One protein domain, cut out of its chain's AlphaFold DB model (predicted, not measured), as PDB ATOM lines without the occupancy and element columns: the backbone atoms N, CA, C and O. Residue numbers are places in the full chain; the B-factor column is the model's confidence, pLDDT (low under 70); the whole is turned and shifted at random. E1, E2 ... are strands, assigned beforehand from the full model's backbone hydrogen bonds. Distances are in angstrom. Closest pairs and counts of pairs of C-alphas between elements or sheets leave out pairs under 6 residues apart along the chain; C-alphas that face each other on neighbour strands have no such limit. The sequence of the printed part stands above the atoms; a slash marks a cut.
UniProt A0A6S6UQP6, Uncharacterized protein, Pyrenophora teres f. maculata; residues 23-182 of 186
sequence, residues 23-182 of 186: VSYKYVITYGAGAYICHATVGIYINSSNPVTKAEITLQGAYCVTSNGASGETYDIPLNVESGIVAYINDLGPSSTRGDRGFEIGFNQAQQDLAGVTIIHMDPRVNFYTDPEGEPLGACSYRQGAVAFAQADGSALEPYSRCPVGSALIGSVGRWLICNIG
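AT A GLANCE: This is residues 23 to 182 of the 186 residues of an uncharacterized protein of Pyrenophora teres f. maculata (UniProt A0A6S6UQP6). Two twisted four-stranded sheets face each other as a sandwich, with edge strands E3 and E4 coming together along one side and E10 meeting E8 and E9 along the other. A small hairpin, E11 and E12, packs on E10 and E9 at that second side, while another, E6 and E7, lies at one end of the sandwich. The printed part has 160 residues with twelve named strands, E1 to E12 in chain order, and no named helix: all strand. Both large sheets are antiparallel, in the orders E3 E2 E1 E10 and E4 E5 E8 E9. The whole is compact, with a radius of gyration of the C-alphas of 15.7 A and spans of 50 by 36 by 26 A.

IN THESE COORDINATES: E1, residues 23 to 33, begins at C-alpha 23 (-6.486, -0.758, 25.709) and is 32.1 A long. E2, residues 36 to 47, is 34.7 A long, and E3, residues 56 to 66, is 30.2 A long and bends by 56 degrees at residue 60. E4 is residues 85 to 91 and E5 residues 101 to 109, 20.3 A and 25.7 A long. E5 runs on into E6, residues 112 to 114, at 41 degrees; E7 is residues 117 to 119. E8 is residues 125 to 130, E9 residues 136 to 143, E10 residues 146 to 151 and E11 residues 168 to 173. E12, residues 176 to 180, ends at C-alpha 180 (15.928, -7.403, 40.129).

HOW THE PARTS SIT: E1, E2 and E3 form a meander, each strand the antiparallel neighbour of the one before; N 27 and O 42 are 2.8 A apart, and N 39 and O 63 are 2.8 A apart. E10 is the other neighbour of E1, with N 28 and O 150 at 2.8 A. In the second sheet these backbone atoms are within hydrogen-bond range: N 88 and O 106 of the neighbours E4 and E5, 2.9 A apart, N 103 and O 128 of the neighbours E5 and E8, 2.8 A apart, and N 140 and O 127 of the neighbours E9 and E8, 2.8 A apart. These sheets' strands stand at 32 degrees to each other; the closest C-alphas of E3 and E4 are those of Leu 59 and Ala 87, 6.1 A apart. With the hairpin E11 and E12, where N 178 and O 171 are 2.8 A apart, they make a stack of sheets, three sheets face to face in turn. The closest C-alphas of E10 and E12, Val 147 and Ile 178, are 4.9 A apart. In the hairpin E6 and E7, N 112 and O 119 are 2.9 A apart.

THE WHOLE: The C-alphas farthest apart, Thr 97 and Gly 116, are 52.4 A apart. The printed part has no cut; the links E3 to E4 and E10 to E11 are long. The mean pLDDT of the printed part is 82.6, and 15 residues are under 70, among them residues 69 to 72 and 152 to 157.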
ATOM      1  N   VAL A  23      -7.490  -1.775  25.390       63.69
ATOM      2  CA  VAL A  23      -6.486  -0.758  25.709       63.69
ATOM      3  C   VAL A  23      -5.165  -1.117  25.041       63.69
ATOM      4  O   VAL A  23      -4.695  -2.255  25.104       63.69
ATOM      5  N   SER A  24      -4.590  -0.138  24.341       73.62
ATOM      6  CA  SER A  24      -3.271  -0.252  23.729       73.62
ATOM      7  C   SER A  24      -2.315   0.691  24.438       73.62
ATOM      8  O   SER A  24      -2.511   1.906  24.442       73.62
ATOM      9  N   TYR A  25      -1.273   0.119  25.027       79.31
ATOM     10  CA  TYR A  25      -0.264   0.849  25.774       79.31
ATOM     11  C   TYR A  25       1.069   0.819  25.038       79.31
ATOM     12  O   TYR A  25       1.503  -0.224  24.549       79.31
ATOM     13  N   LYS A  26       1.742   1.969  24.974       86.19
ATOM     14  CA  LYS A  26       3.076   2.084  24.386       86.19
ATOM     15  C   LYS A  26       4.130   2.038  25.484       86.19
ATOM     16  O   LYS A  26       4.044   2.793  26.450       86.19
ATOM     17  N   TYR A  27       5.142   1.204  25.300       85.69
ATOM     18  CA  TYR A  27       6.239   1.026  26.240       85.69
ATOM     19  C   TYR A  27       7.582   1.096  25.537       85.69
ATOM     20  O   TYR A  27       7.698   0.798  24.348       85.69
ATOM     21  N   VAL A  28       8.609   1.451  26.299       87.38
ATOM     22  CA  VAL A  28       9.997   1.284  25.897       87.38
ATOM     23  C   VAL A  28      10.669   0.333  26.871       87.38
ATOM     24  O   VAL A  28      10.620   0.506  28.091       87.38
ATOM     25  N   ILE A  29      11.316  -0.677  26.309       89.25
ATOM     26  CA  ILE A  29      12.128  -1.632  27.046       89.25
ATOM     27  C   ILE A  29      13.585  -1.307  26.761       89.25
ATOM     28  O   ILE A  29      14.013  -1.294  25.607       89.25
ATOM     29  N   THR A  30      14.341  -1.052  27.821       89.50
ATOM     30  CA  THR A  30      15.790  -0.897  27.751       89.50
ATOM     31  C   THR A  30      16.447  -2.194  28.169       89.50
ATOM     32  O   THR A  30      16.064  -2.800  29.172       89.50
ATOM     33  N   TYR A  31      17.448  -2.610  27.416       90.75
ATOM     34  CA  TYR A  31      18.227  -3.810  27.666       90.75
ATOM     35  C   TYR A  31      19.664  -3.589  27.222       90.75
ATOM     36  O   TYR A  31      19.961  -2.637  26.510       90.75
ATOM     37  N   GLY A  32      20.580  -4.438  27.659       89.88
ATOM     38  CA  GLY A  32      21.963  -4.301  27.247       89.88
ATOM     39  C   GLY A  32      22.842  -5.445  27.685       89.88
ATOM     40  O   GLY A  32      22.532  -6.193  28.614       89.88
ATOM     41  N   ALA A  33      23.969  -5.542  26.998       88.56
ATOM     42  CA  ALA A  33      25.025  -6.490  27.280       88.56
ATOM     43  C   ALA A  33      26.344  -5.966  26.696       88.56
ATOM     44  O   ALA A  33      26.374  -5.276  25.672       88.56
ATOM     45  N   GLY A  34      27.455  -6.307  27.353       85.81
ATOM     46  CA  GLY A  34      28.785  -5.878  26.928       85.81
ATOM     47  C   GLY A  34      28.901  -4.354  26.871       85.81
ATOM     48  O   GLY A  34      28.751  -3.678  27.884       85.81
ATOM     49  N   ALA A  35      29.183  -3.824  25.680       87.69
ATOM     50  CA  ALA A  35      29.391  -2.397  25.460       87.69
ATOM     51  C   ALA A  35      28.134  -1.637  25.004       87.69
ATOM     52  O   ALA A  35      28.224  -0.419  24.842       87.69
ATOM     53  N   TYR A  36      26.983  -2.297  24.831       88.31
ATOM     54  CA  TYR A  36      25.800  -1.699  24.204       88.31
ATOM     55  C   TYR A  36      24.576  -1.690  25.112       88.31
ATOM     56  O   TYR A  36      24.370  -2.581  25.937       88.31
ATOM     57  N   ILE A  37      23.751  -0.672  24.900       89.75
ATOM     58  CA  ILE A  37      22.420  -0.516  25.472       89.75
ATOM     59  C   ILE A  37      21.464  -0.307  24.313       89.75
ATOM     60  O   ILE A  37      21.716   0.527  23.452       89.75
ATOM     61  N   CYS A  38      20.376  -1.052  24.297       90.00
ATOM     62  CA  CYS A  38      19.369  -1.014  23.262       90.00
ATOM     63  C   CYS A  38      18.014  -0.639  23.852       90.00
ATOM     64  O   CYS A  38      17.689  -0.974  24.995       90.00
ATOM     65  N   HIS A  39      17.220   0.056  23.051       90.69
ATOM     66  CA  HIS A  39      15.886   0.512  23.386       90.69
ATOM     67  C   HIS A  39      14.927  -0.010  22.328       90.69
ATOM     68  O   HIS A  39      15.079   0.305  21.151       90.69
ATOM     69  N   ALA A  40      13.933  -0.788  22.745       91.62
ATOM     70  CA  ALA A  40      12.861  -1.261  21.879       91.62
ATOM     71  C   ALA A  40      11.539  -0.632  22.312       91.62
ATOM     72  O   ALA A  40      11.129  -0.748  23.466       91.62
ATOM     73  N   THR A  41      10.873   0.035  21.378       91.06
ATOM     74  CA  THR A  41       9.541   0.602  21.573       91.06
ATOM     75  C   THR A  41       8.499  -0.400  21.107       91.06
ATOM     76  O   THR A  41       8.529  -0.831  19.954       91.06
ATOM     77  N   VAL A  42       7.561  -0.744  21.982       90.38
ATOM     78  CA  VAL A  42       6.500  -1.716  21.711       90.38
ATOM     79  C   VAL A  42       5.129  -1.138  22.020       90.38
ATOM     80  O   VAL A  42       4.962  -0.376  22.969       90.38
ATOM     81  N   GLY A  43       4.139  -1.514  21.220       89.62
ATOM     82  CA  GLY A  43       2.732  -1.414  21.582       89.62
ATOM     83  C   GLY A  43       2.272  -2.751  22.145       89.62
ATOM     84  O   GLY A  43       2.530  -3.781  21.528       89.62
ATOM     85  N   ILE A  44       1.609  -2.738  23.294       87.50
ATOM     86  CA  ILE A  44       1.000  -3.918  23.904       87.50
ATOM     87  C   ILE A  44      -0.504  -3.713  23.878       87.50
ATOM     88  O   ILE A  44      -1.004  -2.687  24.342       87.50
ATOM     89  N   TYR A  45      -1.210  -4.674  23.302       86.56
ATOM     90  CA  TYR A  45      -2.658  -4.685  23.223       86.56
ATOM     91  C   TYR A  45      -3.210  -5.790  24.115       86.56
ATOM     92  O   TYR A  45      -2.831  -6.956  23.986       86.56
ATOM     93  N   ILE A  46      -4.114  -5.411  25.016       81.38
ATOM     94  CA  ILE A  46      -4.811  -6.335  25.905       81.38
ATOM     95  C   ILE A  46      -6.301  -6.052  25.768       81.38
ATOM     96  O   ILE A  46      -6.774  -4.940  26.005       81.38
ATOM     97  N   ASN A  47      -7.051  -7.075  25.368       78.31
ATOM     98  CA  ASN A  47      -8.501  -7.008  25.333       78.31
ATOM     99  C   ASN A  47      -9.046  -7.492  26.680       78.31
ATOM    100  O   ASN A  47      -9.124  -8.691  26.949       78.31
ATOM    101  N   SER A  48      -9.406  -6.539  27.541       70.94
ATOM    102  CA  SER A  48      -9.962  -6.831  28.864       70.94
ATOM    103  C   SER A  48     -11.439  -7.210  28.823       70.94
ATOM    104  O   SER A  48     -11.935  -7.861  29.738       70.94
ATOM    105  N   SER A  49     -12.137  -6.921  27.722       68.25
ATOM    106  CA  SER A  49     -13.516  -7.377  27.510       68.25
ATOM    107  C   SER A  49     -13.613  -8.890  27.248       68.25
ATOM    108  O   SER A  49     -14.693  -9.469  27.371       68.25
ATOM    109  N   ASN A  50     -12.510  -9.553  26.877       71.25
ATOM    110  CA  ASN A  50     -12.450 -11.003  26.721       71.25
ATOM    111  C   ASN A  50     -11.167 -11.568  27.357       71.25
ATOM    112  O   ASN A  50     -10.132 -11.623  26.691       71.25
ATOM    113  N   PRO A  51     -11.222 -12.080  28.599       62.94
ATOM    114  CA  PRO A  51     -10.035 -12.534  29.325       62.94
ATOM    115  C   PRO A  51      -9.342 -13.752  28.689       62.94
ATOM    116  O   PRO A  51      -8.216 -14.071  29.057       62.94
ATOM    117  N   VAL A  52      -9.983 -14.423  27.725       68.69
ATOM    118  CA  VAL A  52      -9.415 -15.559  26.978       68.69
ATOM    119  C   VAL A  52      -8.576 -15.091  25.782       68.69
ATOM    120  O   VAL A  52      -7.813 -15.871  25.211       68.69
ATOM    121  N   THR A  53      -8.695 -13.825  25.372       73.56
ATOM    122  CA  THR A  53      -7.870 -13.290  24.284       73.56
ATOM    123  C   THR A  53      -6.423 -13.145  24.724       73.56
ATOM    124  O   THR A  53      -6.116 -12.615  25.797       73.56
ATOM    125  N   LYS A  54      -5.519 -13.628  23.871       81.00
ATOM    126  CA  LYS A  54      -4.083 -13.463  24.068       81.00
ATOM    127  C   LYS A  54      -3.727 -11.989  23.942       81.00
ATOM    128  O   LYS A  54      -4.282 -11.294  23.093       81.00
ATOM    129  N   ALA A  55      -2.814 -11.531  24.792       85.62
ATOM    130  CA  ALA A  55      -2.211 -10.227  24.589       85.62
ATOM    131  C   ALA A  55      -1.404 -10.235  23.286       85.62
ATOM    132  O   ALA A  55      -0.846 -11.262  22.892       85.62
ATOM    133  N   GLU A  56      -1.344  -9.086  22.630       89.88
ATOM    134  CA  GLU A  56      -0.591  -8.904  21.395       89.88
ATOM    135  C   GLU A  56       0.495  -7.855  21.606       89.88
ATOM    136  O   GLU A  56       0.338  -6.915  22.391       89.88
ATOM    137  N   ILE A  57       1.609  -8.020  20.896       91.19
ATOM    138  CA  ILE A  57       2.728  -7.089  20.936       91.19
ATOM    139  C   ILE A  57       3.130  -6.688  19.524       91.19
ATOM    140  O   ILE A  57       3.274  -7.526  18.637       91.19
ATOM    141  N   THR A  58       3.355  -5.394  19.344       92.31
ATOM    142  CA  THR A  58       3.804  -4.814  18.083       92.31
ATOM    143  C   THR A  58       5.087  -4.051  18.328       92.31
ATOM    144  O   THR A  58       5.107  -3.089  19.095       92.31
ATOM    145  N   LEU A  59       6.163  -4.445  17.653       92.56
ATOM    146  CA  LEU A  59       7.417  -3.706  17.683       92.56
ATOM    147  C   LEU A  59       7.319  -2.467  16.778       92.56
ATOM    148  O   LEU A  59       6.985  -2.581  15.601       92.56
ATOM    149  N   GLN A  60       7.593  -1.287  17.338       91.12
ATOM    150  CA  GLN A  60       7.432   0.011  16.668       91.12
ATOM    151  C   GLN A  60       8.766   0.691  16.336       91.12
ATOM    152  O   GLN A  60       8.807   1.585  15.497       91.12
ATOM    153  N   GLY A  61       9.848   0.299  17.005       91.38
ATOM    154  CA  GLY A  61      11.181   0.855  16.799       91.38
ATOM    155  C   GLY A  61      12.199   0.164  17.692       91.38
ATOM    156  O   GLY A  61      11.846  -0.284  18.784       91.38
ATOM    157  N   ALA A  62      13.446   0.080  17.243       92.69
ATOM    158  CA  ALA A  62      14.545  -0.449  18.033       92.69
ATOM    159  C   ALA A  62      15.864   0.190  17.602       92.69
ATOM    160  O   ALA A  62      16.143   0.289  16.409       92.69
ATOM    161  N   TYR A  63      16.668   0.607  18.573       91.56
ATOM    162  CA  TYR A  63      18.002   1.145  18.330       91.56
ATOM    163  C   TYR A  63      18.939   0.815  19.488       91.56
ATOM    164  O   TYR A  63      18.488   0.623  20.619       91.56
ATOM    165  N   CYS A  64      20.242   0.789  19.222       90.31
ATOM    166  CA  CYS A  64      21.287   0.609  20.221       90.31
ATOM    167  C   CYS A  64      22.254   1.794  20.248       90.31
ATOM    168  O   CYS A  64      22.495   2.455  19.242       90.31
ATOM    169  N   VAL A  65      22.830   2.033  21.419       88.44
ATOM    170  CA  VAL A  65      23.853   3.040  21.700       88.44
ATOM    171  C   VAL A  65      24.960   2.422  22.548       88.44
ATOM    172  O   VAL A  65      24.799   1.357  23.153       88.44
ATOM    173  N   THR A  66      26.104   3.095  22.639       87.00
ATOM    174  CA  THR A  66      27.193   2.663  23.521       87.00
ATOM    175  C   THR A  66      26.869   2.933  24.999       87.00
ATOM    176  O   THR A  66      26.343   3.978  25.385       87.00
ATOM    177  N   SER A  67      27.209   1.975  25.860       80.81
ATOM    178  CA  SER A  67      26.842   1.940  27.287       80.81
ATOM    179  C   SER A  67      27.522   2.999  28.170       80.81
ATOM    180  O   SER A  67      27.010   3.313  29.247       80.81
ATOM    181  N   ASN A  68      28.646   3.570  27.722       75.62
ATOM    182  CA  ASN A  68      29.458   4.527  28.491       75.62
ATOM    183  C   ASN A  68      29.243   6.001  28.106       75.62
ATOM    184  O   ASN A  68      29.810   6.874  28.751       75.62
ATOM    185  N   GLY A  69      28.400   6.279  27.109       56.28
ATOM    186  CA  GLY A  69      27.771   7.579  26.864       56.28
ATOM    187  C   GLY A  69      28.664   8.828  26.833       56.28
ATOM    188  O   GLY A  69      28.787   9.531  27.831       56.28
ATOM    189  N   ALA A  70      29.080   9.226  25.634       47.25
ATOM    190  CA  ALA A  70      29.109  10.630  25.223       47.25
ATOM    191  C   ALA A  70      28.675  10.655  23.751       47.25
ATOM    192  O   ALA A  70      29.383  10.064  22.946       47.25
ATOM    193  N   SER A  71      27.484  11.200  23.444       52.59
ATOM    194  CA  SER A  71      26.863  11.255  22.097       52.59
ATOM    195  C   SER A  71      27.370  10.166  21.138       52.59
ATOM    196  O   SER A  71      28.137  10.441  20.216       52.59
ATOM    197  N   GLY A  72      27.036   8.913  21.442       61.34
ATOM    198  CA  GLY A  72      27.444   7.782  20.621       61.34
ATOM    199  C   GLY A  72      26.637   7.732  19.332       61.34
ATOM    200  O   GLY A  72      25.515   8.237  19.279       61.34
ATOM    201  N   GLU A  73      27.209   7.101  18.313       75.31
ATOM    202  CA  GLU A  73      26.455   6.663  17.145       75.31
ATOM    203  C   GLU A  73      25.250   5.832  17.602       75.31
ATOM    204  O   GLU A  73      25.357   4.969  18.481       75.31
ATOM    205  N   THR A  74      24.092   6.142  17.026       86.19
ATOM    206  CA  THR A  74      22.882   5.346  17.184       86.19
ATOM    207  C   THR A  74      22.857   4.311  16.074       86.19
ATOM    208  O   THR A  74      23.023   4.647  14.903       86.19
ATOM    209  N   TYR A  75      22.627   3.063  16.451       89.38
ATOM    210  CA  TYR A  75      22.541   1.947  15.527       89.38
ATOM    211  C   TYR A  75      21.101   1.450  15.478       89.38
ATOM    212  O   TYR A  75      20.625   0.838  16.436       89.38
ATOM    213  N   ASP A  76      20.400   1.730  14.383       91.31
ATOM    214  CA  ASP A  76      19.041   1.233  14.177       91.31
ATOM    215  C   ASP A  76      19.053  -0.283  13.968       91.31
ATOM    216  O   ASP A  76      19.873  -0.818  13.218       91.31
ATOM    217  N   ILE A  77      18.127  -0.977  14.628       92.56
ATOM    218  CA  ILE A  77      18.011  -2.433  14.545       92.56
ATOM    219  C   ILE A  77      16.808  -2.782  13.664       92.56
ATOM    220  O   ILE A  77      15.699  -2.312  13.935       92.56
ATOM    221  N   PRO A  78      16.980  -3.618  12.623       93.12
ATOM    222  CA  PRO A  78      15.876  -4.057  11.777       93.12
ATOM    223  C   PRO A  78      14.775  -4.767  12.574       93.12
ATOM    224  O   PRO A  78      15.044  -5.661  13.374       93.12
ATOM    225  N   LEU A  79      13.520  -4.388  12.333       94.56
ATOM    226  CA  LEU A  79      12.365  -4.883  13.085       94.56
ATOM    227  C   LEU A  79      11.724  -6.094  12.405       94.56
ATOM    228  O   LEU A  79      11.581  -6.117  11.185       94.56
ATOM    229  N   ASN A  80      11.236  -7.038  13.209       91.81
ATOM    230  CA  ASN A  80      10.426  -8.184  12.784       91.81
ATOM    231  C   ASN A  80      11.107  -9.072  11.729       91.81
ATOM    232  O   ASN A  80      10.443  -9.658  10.874       91.81
ATOM    233  N   VAL A  81      12.432  -9.179  11.801       91.38
ATOM    234  CA  VAL A  81      13.246 -10.060  10.957       91.38
ATOM    235  C   VAL A  81      14.206 -10.856  11.834       91.38
ATOM    236  O   VAL A  81      14.705 -10.341  12.832       91.38
ATOM    237  N   GLU A  82      14.475 -12.111  11.467       86.38
ATOM    238  CA  GLU A  82      15.337 -13.007  12.256       86.38
ATOM    239  C   GLU A  82      16.762 -12.473  12.398       86.38
ATOM    240  O   GLU A  82      17.378 -12.632  13.444       86.38
ATOM    241  N   SER A  83      17.268 -11.790  11.371       89.25
ATOM    242  CA  SER A  83      18.574 -11.135  11.397       89.25
ATOM    243  C   SER A  83      18.564  -9.796  12.134       89.25
ATOM    244  O   SER A  83      19.518  -9.052  11.985       89.25
ATOM    245  N   GLY A  84      17.489  -9.440  12.835       93.00
ATOM    246  CA  GLY A  84      17.295  -8.166  13.522       93.00
ATOM    247  C   GLY A  84      16.729  -8.418  14.910       93.00
ATOM    248  O   GLY A  84      17.317  -9.159  15.693       93.00
ATOM    249  N   ILE A  85      15.577  -7.823  15.211       94.81
ATOM    250  CA  ILE A  85      14.853  -8.034  16.465       94.81
ATOM    251  C   ILE A  85      13.415  -8.493  16.220       94.81
ATOM    252  O   ILE A  85      12.675  -7.903  15.434       94.81
ATOM    253  N   VAL A  86      12.991  -9.517  16.960       95.75
ATOM    254  CA  VAL A  86      11.604 -10.000  16.982       95.75
ATOM    255  C   VAL A  86      11.059  -9.907  18.401       95.75
ATOM    256  O   VAL A  86      11.659 -10.438  19.334       95.75
ATOM    257  N   ALA A  87       9.921  -9.233  18.562       94.94
ATOM    258  CA  ALA A  87       9.205  -9.146  19.829       94.94
ATOM    259  C   ALA A  87       8.189 -10.276  19.974       94.94
ATOM    260  O   ALA A  87       7.563 -10.685  18.997       94.94
ATOM    261  N   TYR A  88       7.990 -10.741  21.201       94.12
ATOM    262  CA  TYR A  88       6.932 -11.685  21.528       94.12
ATOM    263  C   TYR A  88       6.339 -11.393  22.907       94.12
ATOM    264  O   TYR A  88       6.960 -10.743  23.754       94.12
ATOM    265  N   ILE A  89       5.122 -11.890  23.118       92.94
ATOM    266  CA  ILE A  89       4.428 -11.852  24.400       92.94
ATOM    267  C   ILE A  89       3.797 -13.218  24.674       92.94
ATOM    268  O   ILE A  89       3.144 -13.787  23.800       92.94
ATOM    269  N   ASN A  90       4.026 -13.756  25.869       91.56
ATOM    270  CA  ASN A  90       3.516 -15.058  26.297       91.56
ATOM    271  C   ASN A  90       2.775 -14.926  27.627       91.56
ATOM    272  O   ASN A  90       3.243 -14.232  28.525       91.56
ATOM    273  N   ASP A  91       1.659 -15.633  27.791       88.88
ATOM    274  CA  ASP A  91       0.979 -15.721  29.085       88.88
ATOM    275  C   ASP A  91       1.852 -16.504  30.090       88.88
ATOM    276  O   ASP A  91       2.361 -17.584  29.779       88.88
ATOM    277  N   LEU A  92       2.025 -15.978  31.307       86.56
ATOM    278  CA  LEU A  92       2.847 -16.600  32.362       86.56
ATOM    279  C   LEU A  92       2.115 -17.676  33.174       86.56
ATOM    280  O   LEU A  92       2.715 -18.314  34.041       86.56
ATOM    281  N   GLY A  93       0.826 -17.877  32.930       81.25
ATOM    282  CA  GLY A  93       0.003 -18.807  33.687       81.25
ATOM    283  C   GLY A  93      -1.445 -18.340  33.779       81.25
ATOM    284  O   GLY A  93      -1.831 -17.389  33.096       81.25
ATOM    285  N   PRO A  94      -2.265 -19.014  34.600       75.75
ATOM    286  CA  PRO A  94      -3.640 -18.593  34.815       75.75
ATOM    287  C   PRO A  94      -3.684 -17.231  35.515       75.75
ATOM    288  O   PRO A  94      -2.761 -16.870  36.251       75.75
ATOM    289  N   SER A  95      -4.783 -16.504  35.317       78.69
ATOM    290  CA  SER A  95      -5.041 -15.273  36.061       78.69
ATOM    291  C   SER A  95      -5.015 -15.515  37.573       78.69
ATOM    292  O   SER A  95      -5.351 -16.605  38.050       78.69
ATOM    293  N   SER A  96      -4.641 -14.487  38.336       79.25
ATOM    294  CA  SER A  96      -4.714 -14.524  39.799       79.25
ATOM    295  C   SER A  96      -6.167 -14.692  40.269       79.25
ATOM    296  O   SER A  96      -7.118 -14.524  39.504       79.25
ATOM    297  N   THR A  97      -6.376 -14.964  41.559       77.50
ATOM    298  CA  THR A  97      -7.727 -14.976  42.150       77.50
ATOM    299  C   THR A  97      -8.428 -13.618  42.079       77.50
ATOM    300  O   THR A  97      -9.653 -13.573  42.151       77.50
ATOM    301  N   ARG A  98      -7.669 -12.524  41.924       80.75
ATOM    302  CA  ARG A  98      -8.202 -11.178  41.673       80.75
ATOM    303  C   ARG A  98      -8.523 -10.938  40.196       80.75
ATOM    304  O   ARG A  98      -9.185  -9.960  39.895       80.75
ATOM    305  N   GLY A  99      -8.093 -11.832  39.303       80.06
ATOM    306  CA  GLY A  99      -8.226 -11.706  37.851       80.06
ATOM    307  C   GLY A  99      -7.015 -11.069  37.161       80.06
ATOM    308  O   GLY A  99      -7.045 -10.919  35.942       80.06
ATOM    309  N   ASP A 100      -5.944 -10.760  37.903       84.31
ATOM    310  CA  ASP A 100      -4.716 -10.177  37.349       84.31
ATOM    311  C   ASP A 100      -4.087 -11.125  36.327       84.31
ATOM    312  O   ASP A 100      -4.027 -12.339  36.548       84.31
ATOM    313  N   ARG A 101      -3.569 -10.578  35.229       85.56
ATOM    314  CA  ARG A 101      -2.941 -11.351  34.153       85.56
ATOM    315  C   ARG A 101      -1.444 -11.093  34.126       85.56
ATOM    316  O   ARG A 101      -1.012  -9.946  34.156       85.56
ATOM    317  N   GLY A 102      -0.660 -12.166  34.066       87.62
ATOM    318  CA  GLY A 102       0.794 -12.101  33.947       87.62
ATOM    319  C   GLY A 102       1.255 -12.425  32.531       87.62
ATOM    320  O   GLY A 102       0.837 -13.431  31.958       87.62
ATOM    321  N   PHE A 103       2.170 -11.618  32.010       89.12
ATOM    322  CA  PHE A 103       2.754 -11.759  30.683       89.12
ATOM    323  C   PHE A 103       4.279 -11.736  30.756       89.12
ATOM    324  O   PHE A 103       4.863 -10.948  31.496       89.12
ATOM    325  N   GLU A 104       4.939 -12.576  29.970       92.00
ATOM    326  CA  GLU A 104       6.349 -12.422  29.631       92.00
ATOM    327  C   GLU A 104       6.427 -11.649  28.324       92.00
ATOM    328  O   GLU A 104       5.870 -12.079  27.316       92.00
ATOM    329  N   ILE A 105       7.149 -10.538  28.337       92.44
ATOM    330  CA  ILE A 105       7.519  -9.794  27.142       92.44
ATOM    331  C   ILE A 105       8.990 -10.080  26.871       92.44
ATOM    332  O   ILE A 105       9.835  -9.913  27.759       92.44
ATOM    333  N   GLY A 106       9.305 -10.504  25.651       93.31
ATOM    334  CA  GLY A 106      10.669 -10.823  25.256       93.31
ATOM    335  C   GLY A 106      11.032 -10.305  23.874       93.31
ATOM    336  O   GLY A 106      10.172 -10.109  23.016       93.31
ATOM    337  N   PHE A 107      12.334 -10.113  23.666       95.31
ATOM    338  CA  PHE A 107      12.910  -9.857  22.349       95.31
ATOM    339  C   PHE A 107      13.957 -10.893  22.003       95.31
ATOM    340  O   PHE A 107      14.841 -11.149  22.811       95.31
ATOM    341  N   ASN A 108      13.911 -11.425  20.794       94.69
ATOM    342  CA  ASN A 108      15.030 -12.162  20.225       94.69
ATOM    343  C   ASN A 108      15.770 -11.199  19.297       94.69
ATOM    344  O   ASN A 108      15.277 -10.933  18.200       94.69
ATOM    345  N   GLN A 109      16.884 -10.622  19.757       95.25
ATOM    346  CA  GLN A 109      17.718  -9.736  18.940       95.25
ATOM    347  C   GLN A 109      18.964 -10.476  18.466       95.25
ATOM    348  O   GLN A 109      19.904 -10.652  19.238       95.25
ATOM    349  N   ALA A 110      19.024 -10.840  17.192       94.56
ATOM    350  CA  ALA A 110      20.222 -11.428  16.612       94.56
ATOM    351  C   ALA A 110      21.431 -10.485  16.707       94.56
ATOM    352  O   ALA A 110      21.296  -9.259  16.769       94.56
ATOM    353  N   GLN A 111      22.632 -11.062  16.663       94.75
ATOM    354  CA  GLN A 111      23.852 -10.282  16.473       94.75
ATOM    355  C   GLN A 111      23.738  -9.432  15.198       94.75
ATOM    356  O   GLN A 111      23.324  -9.939  14.157       94.75
ATOM    357  N   GLN A 112      24.114  -8.156  15.287       91.75
ATOM    358  CA  GLN A 112      24.176  -7.241  14.148       91.75
ATOM    359  C   GLN A 112      25.631  -6.920  13.832       91.75
ATOM    360  O   GLN A 112      26.329  -6.340  14.665       91.75
ATOM    361  N   ASP A 113      26.064  -7.241  12.618       89.44
ATOM    362  CA  ASP A 113      27.352  -6.806  12.087       89.44
ATOM    363  C   ASP A 113      27.121  -5.589  11.187       89.44
ATOM    364  O   ASP A 113      26.727  -5.703  10.026       89.44
ATOM    365  N   LEU A 114      27.315  -4.401  11.756       82.69
ATOM    366  CA  LEU A 114      27.187  -3.121  11.069       82.69
ATOM    367  C   LEU A 114      28.585  -2.591  10.710       82.69
ATOM    368  O   LEU A 114      29.615  -3.127  11.127       82.69
ATOM    369  N   ALA A 115      28.651  -1.526   9.911       80.69
ATOM    370  CA  ALA A 115      29.926  -0.965   9.474       80.69
ATOM    371  C   ALA A 115      30.792  -0.528  10.676       80.69
ATOM    372  O   ALA A 115      30.495   0.460  11.337       80.69
ATOM    373  N   GLY A 116      31.871  -1.271  10.945       77.19
ATOM    374  CA  GLY A 116      32.823  -0.971  12.020       77.19
ATOM    375  C   GLY A 116      32.362  -1.345  13.432       77.19
ATOM    376  O   GLY A 116      33.091  -1.069  14.384       77.19
ATOM    377  N   VAL A 117      31.198  -1.987  13.588       86.81
ATOM    378  CA  VAL A 117      30.624  -2.299  14.901       86.81
ATOM    379  C   VAL A 117      29.851  -3.621  14.876       86.81
ATOM    380  O   VAL A 117      29.023  -3.858  14.002       86.81
ATOM    381  N   THR A 118      30.097  -4.475  15.870       91.06
ATOM    382  CA  THR A 118      29.312  -5.695  16.099       91.06
ATOM    383  C   THR A 118      28.512  -5.530  17.382       91.06
ATOM    384  O   THR A 118      29.086  -5.422  18.473       91.06
ATOM    385  N   ILE A 119      27.186  -5.519  17.256       91.12
ATOM    386  CA  ILE A 119      26.250  -5.551  18.380       91.12
ATOM    387  C   ILE A 119      25.938  -7.013  18.661       91.12
ATOM    388  O   ILE A 119      25.415  -7.720  17.805       91.12
ATOM    389  N   ILE A 120      26.266  -7.467  19.864       92.38
ATOM    390  CA  ILE A 120      26.069  -8.862  20.262       92.38
ATOM    391  C   ILE A 120      24.585  -9.236  20.356       92.38
ATOM    392  O   ILE A 120      23.718  -8.384  20.559       92.38
ATOM    393  N   HIS A 121      24.313 -10.536  20.250       94.00
ATOM    394  CA  HIS A 121      22.997 -11.121  20.513       94.00
ATOM    395  C   HIS A 121      22.520 -10.782  21.933       94.00
ATOM    396  O   HIS A 121      23.284 -10.881  22.896       94.00
ATOM    397  N   MET A 122      21.255 -10.372  22.057       93.88
ATOM    398  CA  MET A 122      20.586 -10.115  23.333       93.88
ATOM    399  C   MET A 122      19.167 -10.694  23.340       93.88
ATOM    400  O   MET A 122      18.419 -10.521  22.380       93.88
ATOM    401  N   ASP A 123      18.788 -11.313  24.461       94.19
ATOM    402  CA  ASP A 123      17.474 -11.935  24.658       94.19
ATOM    403  C   ASP A 123      16.750 -11.390  25.899       94.19
ATOM    404  O   ASP A 123      16.354 -12.160  26.771       94.19
ATOM    405  N   PRO A 124      16.553 -10.072  26.048       91.81
ATOM    406  CA  PRO A 124      15.931  -9.519  27.249       91.81
ATOM    407  C   PRO A 124      14.521 -10.072  27.474       91.81
ATOM    408  O   PRO A 124      13.742 -10.229  26.528       91.81
ATOM    409  N   ARG A 125      14.183 -10.331  28.741       91.38
ATOM    410  CA  ARG A 125      12.836 -10.727  29.174       91.38
ATOM    411  C   ARG A 125      12.391  -9.876  30.346       91.38
ATOM    412  O   ARG A 125      13.167  -9.632  31.272       91.38
ATOM    413  N   VAL A 126      11.127  -9.485  30.323       89.69
ATOM    414  CA  VAL A 126      10.468  -8.760  31.405       89.69
ATOM    415  C   VAL A 126       9.136  -9.434  31.677       89.69
ATOM    416  O   VAL A 126       8.383  -9.698  30.741       89.69
ATOM    417  N   ASN A 127       8.836  -9.700  32.943       89.25
ATOM    418  CA  ASN A 127       7.487 -10.090  33.324       89.25
ATOM    419  C   ASN A 127       6.670  -8.826  33.599       89.25
ATOM    420  O   ASN A 127       7.164  -7.847  34.149       89.25
ATOM    421  N   PHE A 128       5.412  -8.824  33.208       86.12
ATOM    422  CA  PHE A 128       4.543  -7.665  33.290       86.12
ATOM    423  C   PHE A 128       3.151  -8.122  33.694       86.12
ATOM    424  O   PHE A 128       2.679  -9.150  33.210       86.12
ATOM    425  N   TYR A 129       2.517  -7.384  34.598       86.00
ATOM    426  CA  TYR A 129       1.196  -7.726  35.108       86.00
ATOM    427  C   TYR A 129       0.196  -6.620  34.811       86.00
ATOM    428  O   TYR A 129       0.528  -5.434  34.897       86.00
ATOM    429  N   THR A 130      -1.033  -7.026  34.509       84.50
ATOM    430  CA  THR A 130      -2.191  -6.135  34.457       84.50
ATOM    431  C   THR A 130      -3.266  -6.570  35.429       84.50
ATOM    432  O   THR A 130      -3.342  -7.747  35.787       84.50
ATOM    433  N   ASP A 131      -4.114  -5.627  35.810       84.12
ATOM    434  CA  ASP A 131      -5.359  -5.917  36.509       84.12
ATOM    435  C   ASP A 131      -6.394  -6.561  35.548       84.12
ATOM    436  O   ASP A 131      -6.102  -6.760  34.353       84.12
ATOM    437  N   PRO A 132      -7.581  -6.961  36.045       79.69
ATOM    438  CA  PRO A 132      -8.643  -7.538  35.217       79.69
ATOM    439  C   PRO A 132      -9.125  -6.612  34.092       79.69
ATOM    440  O   PRO A 132      -9.538  -7.089  33.032       79.69
ATOM    441  N   GLU A 133      -9.060  -5.300  34.306       78.19
ATOM    442  CA  GLU A 133      -9.443  -4.252  33.362       78.19
ATOM    443  C   GLU A 133      -8.378  -4.001  32.280       78.19
ATOM    444  O   GLU A 133      -8.659  -3.331  31.278       78.19
ATOM    445  N   GLY A 134      -7.202  -4.622  32.404       75.75
ATOM    446  CA  GLY A 134      -6.094  -4.511  31.458       75.75
ATOM    447  C   GLY A 134      -5.159  -3.339  31.749       75.75
ATOM    448  O   GLY A 134      -4.289  -3.045  30.925       75.75
ATOM    449  N   GLU A 135      -5.300  -2.691  32.903       79.12
ATOM    450  CA  GLU A 135      -4.426  -1.610  33.336       79.12
ATOM    451  C   GLU A 135      -3.078  -2.160  33.821       79.12
ATOM    452  O   GLU A 135      -3.026  -3.178  34.518       79.12
ATOM    453  N   PRO A 136      -1.958  -1.497  33.485       77.56
ATOM    454  CA  PRO A 136      -0.635  -1.886  33.956       77.56
ATOM    455  C   PRO A 136      -0.533  -1.829  35.481       77.56
ATOM    456  O   PRO A 136      -0.572  -0.753  36.074       77.56
ATOM    457  N   LEU A 137      -0.252  -2.968  36.110       78.44
ATOM    458  CA  LEU A 137       0.215  -3.000  37.498       78.44
ATOM    459  C   LEU A 137       1.715  -2.705  37.571       78.44
ATOM    460  O   LEU A 137       2.188  -2.102  38.531       78.44
ATOM    461  N   GLY A 138       2.454  -3.076  36.525       72.75
ATOM    462  CA  GLY A 138       3.867  -2.764  36.364       72.75
ATOM    463  C   GLY A 138       4.685  -3.944  35.856       72.75
ATOM    464  O   GLY A 138       4.214  -5.078  35.744       72.75
ATOM    465  N   ALA A 139       5.946  -3.658  35.538       79.00
ATOM    466  CA  ALA A 139       6.931  -4.679  35.222       79.00
ATOM    467  C   ALA A 139       7.584  -5.231  36.495       79.00
ATOM    468  O   ALA A 139       7.920  -4.495  37.425       79.00
ATOM    469  N   CYS A 140       7.831  -6.533  36.499       76.12
ATOM    470  CA  CYS A 140       8.620  -7.238  37.491       76.12
ATOM    471  C   CYS A 140       9.565  -8.234  36.805       76.12
ATOM    472  O   CYS A 140       9.385  -8.601  35.652       76.12
ATOM    473  N   SER A 141      10.583  -8.700  37.521       78.38
ATOM    474  CA  SER A 141      11.532  -9.727  37.084       78.38
ATOM    475  C   SER A 141      12.176  -9.453  35.717       78.38
ATOM    476  O   SER A 141      11.725  -9.919  34.668       78.38
ATOM    477  N   TYR A 142      13.288  -8.720  35.743       82.75
ATOM    478  CA  TYR A 142      14.144  -8.509  34.577       82.75
ATOM    479  C   TYR A 142      15.114  -9.685  34.430       82.75
ATOM    480  O   TYR A 142      15.826 -10.031  35.375       82.75
ATOM    481  N   ARG A 143      15.157 -10.309  33.248       79.56
ATOM    482  CA  ARG A 143      16.048 -11.438  32.934       79.56
ATOM    483  C   ARG A 143      16.789 -11.199  31.616       79.56
ATOM    484  O   ARG A 143      16.384 -10.370  30.803       79.56
ATOM    485  N   GLN A 144      17.887 -11.940  31.426       76.00
ATOM    486  CA  GLN A 144      18.656 -12.001  30.170       76.00
ATOM    487  C   GLN A 144      19.067 -10.621  29.607       76.00
ATOM    488  O   GLN A 144      18.992 -10.367  28.409       76.00
ATOM    489  N   GLY A 145      19.508  -9.713  30.485       75.31
ATOM    490  CA  GLY A 145      20.008  -8.393  30.084       75.31
ATOM    491  C   GLY A 145      18.937  -7.309  29.945       75.31
ATOM    492  O   GLY A 145      19.262  -6.200  29.529       75.31
ATOM    493  N   ALA A 146      17.679  -7.574  30.312       79.19
ATOM    494  CA  ALA A 146      16.688  -6.514  30.471       79.19
ATOM    495  C   ALA A 146      17.090  -5.566  31.619       79.19
ATOM    496  O   ALA A 146      17.474  -6.012  32.698       79.19
ATOM    497  N   VAL A 147      17.017  -4.259  31.372       81.56
ATOM    498  CA  VAL A 147      17.505  -3.204  32.278       81.56
ATOM    499  C   VAL A 147      16.337  -2.417  32.864       81.56
ATOM    500  O   VAL A 147      16.288  -2.192  34.070       81.56
ATOM    501  N   ALA A 148      15.397  -1.995  32.016       83.62
ATOM    502  CA  ALA A 148      14.266  -1.170  32.424       83.62
ATOM    503  C   ALA A 148      13.063  -1.359  31.494       83.62
ATOM    504  O   ALA A 148      13.207  -1.709  30.323       83.62
ATOM    505  N   PHE A 149      11.871  -1.097  32.024       81.25
ATOM    506  CA  PHE A 149      10.609  -1.087  31.287       81.25
ATOM    507  C   PHE A 149       9.818   0.135  31.743       81.25
ATOM    508  O   PHE A 149       9.618   0.305  32.946       81.25
ATOM    509  N   ALA A 150       9.408   0.988  30.809       77.38
ATOM    510  CA  ALA A 150       8.693   2.221  31.116       77.38
ATOM    511  C   ALA A 150       7.596   2.489  30.085       77.38
ATOM    512  O   ALA A 150       7.745   2.154  28.908       77.38
ATOM    513  N   GLN A 151       6.495   3.096  30.525       74.31
ATOM    514  CA  GLN A 151       5.444   3.578  29.631       74.31
ATOM    515  C   GLN A 151       5.956   4.795  28.855       74.31
ATOM    516  O   GLN A 151       6.665   5.637  29.398       74.31
ATOM    517  N   ALA A 152       5.649   4.861  27.565       65.69
ATOM    518  CA  ALA A 152       6.164   5.898  26.688       65.69
ATOM    519  C   ALA A 152       5.309   7.177  26.774       65.69
ATOM    520  O   ALA A 152       4.228   7.230  26.190       65.69
ATOM    521  N   ASP A 153       5.831   8.219  27.427       51.41
ATOM    522  CA  ASP A 153       5.337   9.609  27.369       51.41
ATOM    523  C   ASP A 153       6.445  10.641  27.060       51.41
ATOM    524  O   ASP A 153       6.215  11.848  27.078       51.41
ATOM    525  N   GLY A 154       7.648  10.173  26.715       41.38
ATOM    526  CA  GLY A 154       8.785  11.034  26.386       41.38
ATOM    527  C   GLY A 154       9.652  11.421  27.585       41.38
ATOM    528  O   GLY A 154      10.634  12.139  27.396       41.38
ATOM    529  N   SER A 155       9.373  10.918  28.793       43.50
ATOM    530  CA  SER A 155      10.351  10.973  29.879       43.50
ATOM    531  C   SER A 155      11.507  10.019  29.552       43.50
ATOM    532  O   SER A 155      11.339   8.806  29.426       43.50
ATOM    533  N   ALA A 156      12.676  10.593  29.264       47.34
ATOM    534  CA  ALA A 156      13.853   9.863  28.822       47.34
ATOM    535  C   ALA A 156      14.129   8.693  29.771       47.34
ATOM    536  O   ALA A 156      14.244   8.877  30.983       47.34
ATOM    537  N   LEU A 157      14.243   7.484  29.216       62.72
ATOM    538  CA  LEU A 157      14.865   6.383  29.932       62.72
ATOM    539  C   LEU A 157      16.301   6.814  30.202       62.72
ATOM    540  O   LEU A 157      17.153   6.797  29.318       62.72
ATOM    541  N   GLU A 158      16.538   7.286  31.414       70.81
ATOM    542  CA  GLU A 158      17.866   7.547  31.922       70.81
ATOM    543  C   GLU A 158      18.336   6.332  32.722       70.81
ATOM    544  O   GLU A 158      17.519   5.597  33.293       70.81
ATOM    545  N   PRO A 159      19.656   6.106  32.792       73.81
ATOM    546  CA  PRO A 159      20.205   5.142  33.724       73.81
ATOM    547  C   PRO A 159      19.670   5.403  35.130       73.81
ATOM    548  O   PRO A 159      19.726   6.529  35.628       73.81
ATOM    549  N   TYR A 160      19.188   4.356  35.795       74.31
ATOM    550  CA  TYR A 160      18.833   4.466  37.201       74.31
ATOM    551  C   TYR A 160      20.042   4.965  38.000       74.31
ATOM    552  O   TYR A 160      21.098   4.340  37.987       74.31
ATOM    553  N   SER A 161      19.873   6.048  38.758       78.81
ATOM    554  CA  SER A 161      20.871   6.463  39.754       78.81
ATOM    555  C   SER A 161      20.936   5.487  40.935       78.81
ATOM    556  O   SER A 161      21.955   5.382  41.614       78.81
ATOM    557  N   ARG A 162      19.840   4.756  41.176       82.25
ATOM    558  CA  ARG A 162      19.704   3.668  42.150       82.25
ATOM    559  C   ARG A 162      18.562   2.743  41.744       82.25
ATOM    560  O   ARG A 162      17.583   3.207  41.161       82.25
ATOM    561  N   CYS A 163      18.640   1.468  42.117       81.50
ATOM    562  CA  CYS A 163      17.518   0.556  41.909       81.50
ATOM    563  C   CYS A 163      16.252   1.026  42.650       81.50
ATOM    564  O   CYS A 163      16.365   1.601  43.740       81.50
ATOM    565  N   PRO A 164      15.051   0.786  42.088       77.56
ATOM    566  CA  PRO A 164      13.795   1.100  42.760       77.56
ATOM    567  C   PRO A 164      13.714   0.470  44.157       77.56
ATOM    568  O   PRO A 164      14.260  -0.602  44.403       77.56
ATOM    569  N   VAL A 165      13.011   1.133  45.080       78.25
ATOM    570  CA  VAL A 165      12.852   0.656  46.466       78.25
ATOM    571  C   VAL A 165      12.305  -0.771  46.478       78.25
ATOM    572  O   VAL A 165      11.323  -1.044  45.792       78.25
ATOM    573  N   GLY A 166      12.915  -1.662  47.265       73.00
ATOM    574  CA  GLY A 166      12.523  -3.075  47.351       73.00
ATOM    575  C   GLY A 166      13.105  -3.974  46.254       73.00
ATOM    576  O   GLY A 166      12.837  -5.172  46.258       73.00
ATOM    577  N   SER A 167      13.914  -3.424  45.347       78.50
ATOM    578  CA  SER A 167      14.620  -4.164  44.297       78.50
ATOM    579  C   SER A 167      16.110  -4.287  44.624       78.50
ATOM    580  O   SER A 167      16.706  -3.371  45.194       78.50
ATOM    581  N   ALA A 168      16.734  -5.402  44.241       82.25
ATOM    582  CA  ALA A 168      18.168  -5.622  44.442       82.25
ATOM    583  C   ALA A 168      18.964  -5.254  43.182       82.25
ATOM    584  O   ALA A 168      18.561  -5.606  42.074       82.25
ATOM    585  N   LEU A 169      20.111  -4.586  43.342       86.25
ATOM    586  CA  LEU A 169      21.080  -4.434  42.255       86.25
ATOM    587  C   LEU A 169      21.705  -5.797  41.963       86.25
ATOM    588  O   LEU A 169      22.244  -6.429  42.869       86.25
ATOM    589  N   ILE A 170      21.650  -6.227  40.705       85.81
ATOM    590  CA  ILE A 170      22.244  -7.500  40.272       85.81
ATOM    591  C   ILE A 170      23.412  -7.317  39.303       85.81
ATOM    592  O   ILE A 170      24.178  -8.250  39.091       85.81
ATOM    593  N   GLY A 171      23.584  -6.120  38.740       85.25
ATOM    594  CA  GLY A 171      24.711  -5.806  37.870       85.25
ATOM    595  C   GLY A 171      24.568  -4.448  37.201       85.25
ATOM    596  O   GLY A 171      23.663  -3.676  37.515       85.25
ATOM    597  N   SER A 172      25.458  -4.163  36.259       85.62
ATOM    598  CA  SER A 172      25.418  -2.941  35.462       85.62
ATOM    599  C   SER A 172      26.010  -3.156  34.071       85.62
ATOM    600  O   SER A 172      26.888  -3.999  33.891       85.62
ATOM    601  N   VAL A 173      25.561  -2.358  33.103       84.69
ATOM    602  CA  VAL A 173      26.105  -2.278  31.740       84.69
ATOM    603  C   VAL A 173      26.504  -0.829  31.483       84.69
ATOM    604  O   VAL A 173      25.658   0.050  31.312       84.69
ATOM    605  N   GLY A 174      27.809  -0.562  31.532       83.81
ATOM    606  CA  GLY A 174      28.327   0.803  31.590       83.81
ATOM    607  C   GLY A 174      27.715   1.569  32.763       83.81
ATOM    608  O   GLY A 174      27.786   1.123  33.909       83.81
ATOM    609  N   ARG A 175      27.064   2.699  32.477       81.62
ATOM    610  CA  ARG A 175      26.374   3.513  33.496       81.62
ATOM    611  C   ARG A 175      24.979   3.005  33.891       81.62
ATOM    612  O   ARG A 175      24.362   3.581  34.780       81.62
ATOM    613  N   TRP A 176      24.457   1.979  33.221       85.44
ATOM    614  CA  TRP A 176      23.094   1.489  33.425       85.44
ATOM    615  C   TRP A 176      23.040   0.396  34.481       85.44
ATOM    616  O   TRP A 176      23.766  -0.588  34.387       85.44
ATOM    617  N   LEU A 177      22.158   0.545  35.468       84.31
ATOM    618  CA  LEU A 177      21.967  -0.448  36.524       84.31
ATOM    619  C   LEU A 177      20.940  -1.502  36.113       84.31
ATOM    620  O   LEU A 177      19.862  -1.163  35.632       84.31
ATOM    621  N   ILE A 178      21.250  -2.770  36.379       83.25
ATOM    622  CA  ILE A 178      20.329  -3.897  36.232       83.25
ATOM    623  C   ILE A 178      19.755  -4.222  37.609       83.25
ATOM    624  O   ILE A 178      20.478  -4.634  38.523       83.25
ATOM    625  N   CYS A 179      18.444  -4.060  37.754       79.69
ATOM    626  CA  CYS A 179      17.747  -4.236  39.020       79.69
ATOM    627  C   CYS A 179      16.812  -5.445  38.962       79.69
ATOM    628  O   CYS A 179      15.971  -5.547  38.073       79.69
ATOM    629  N   ASN A 180      16.906  -6.339  39.945       79.56
ATOM    630  CA  ASN A 180      15.928  -7.403  40.129       79.56
ATOM    631  C   ASN A 180      14.718  -6.862  40.901       79.56
ATOM    632  O   ASN A 180      14.819  -6.578  42.098       79.56
ATOM    633  N   ILE A 181      13.588  -6.708  40.208       76.50
ATOM    634  CA  ILE A 181      12.317  -6.251  40.781       76.50
ATOM    635  C   ILE A 181      11.447  -7.473  41.083       76.50
ATOM    636  O   ILE A 181      11.016  -8.164  40.166       76.50
ATOM    637  N   GLY A 182      11.176  -7.750  42.357       68.00
ATOM    638  CA  GLY A 182      10.308  -8.866  42.744       68.00
ATOM    639  C   GLY A 182       8.867  -8.687  42.251       68.00
ATOM    640  O   GLY A 182       8.322  -7.585  42.300       68.00
TER     641      GLY A 182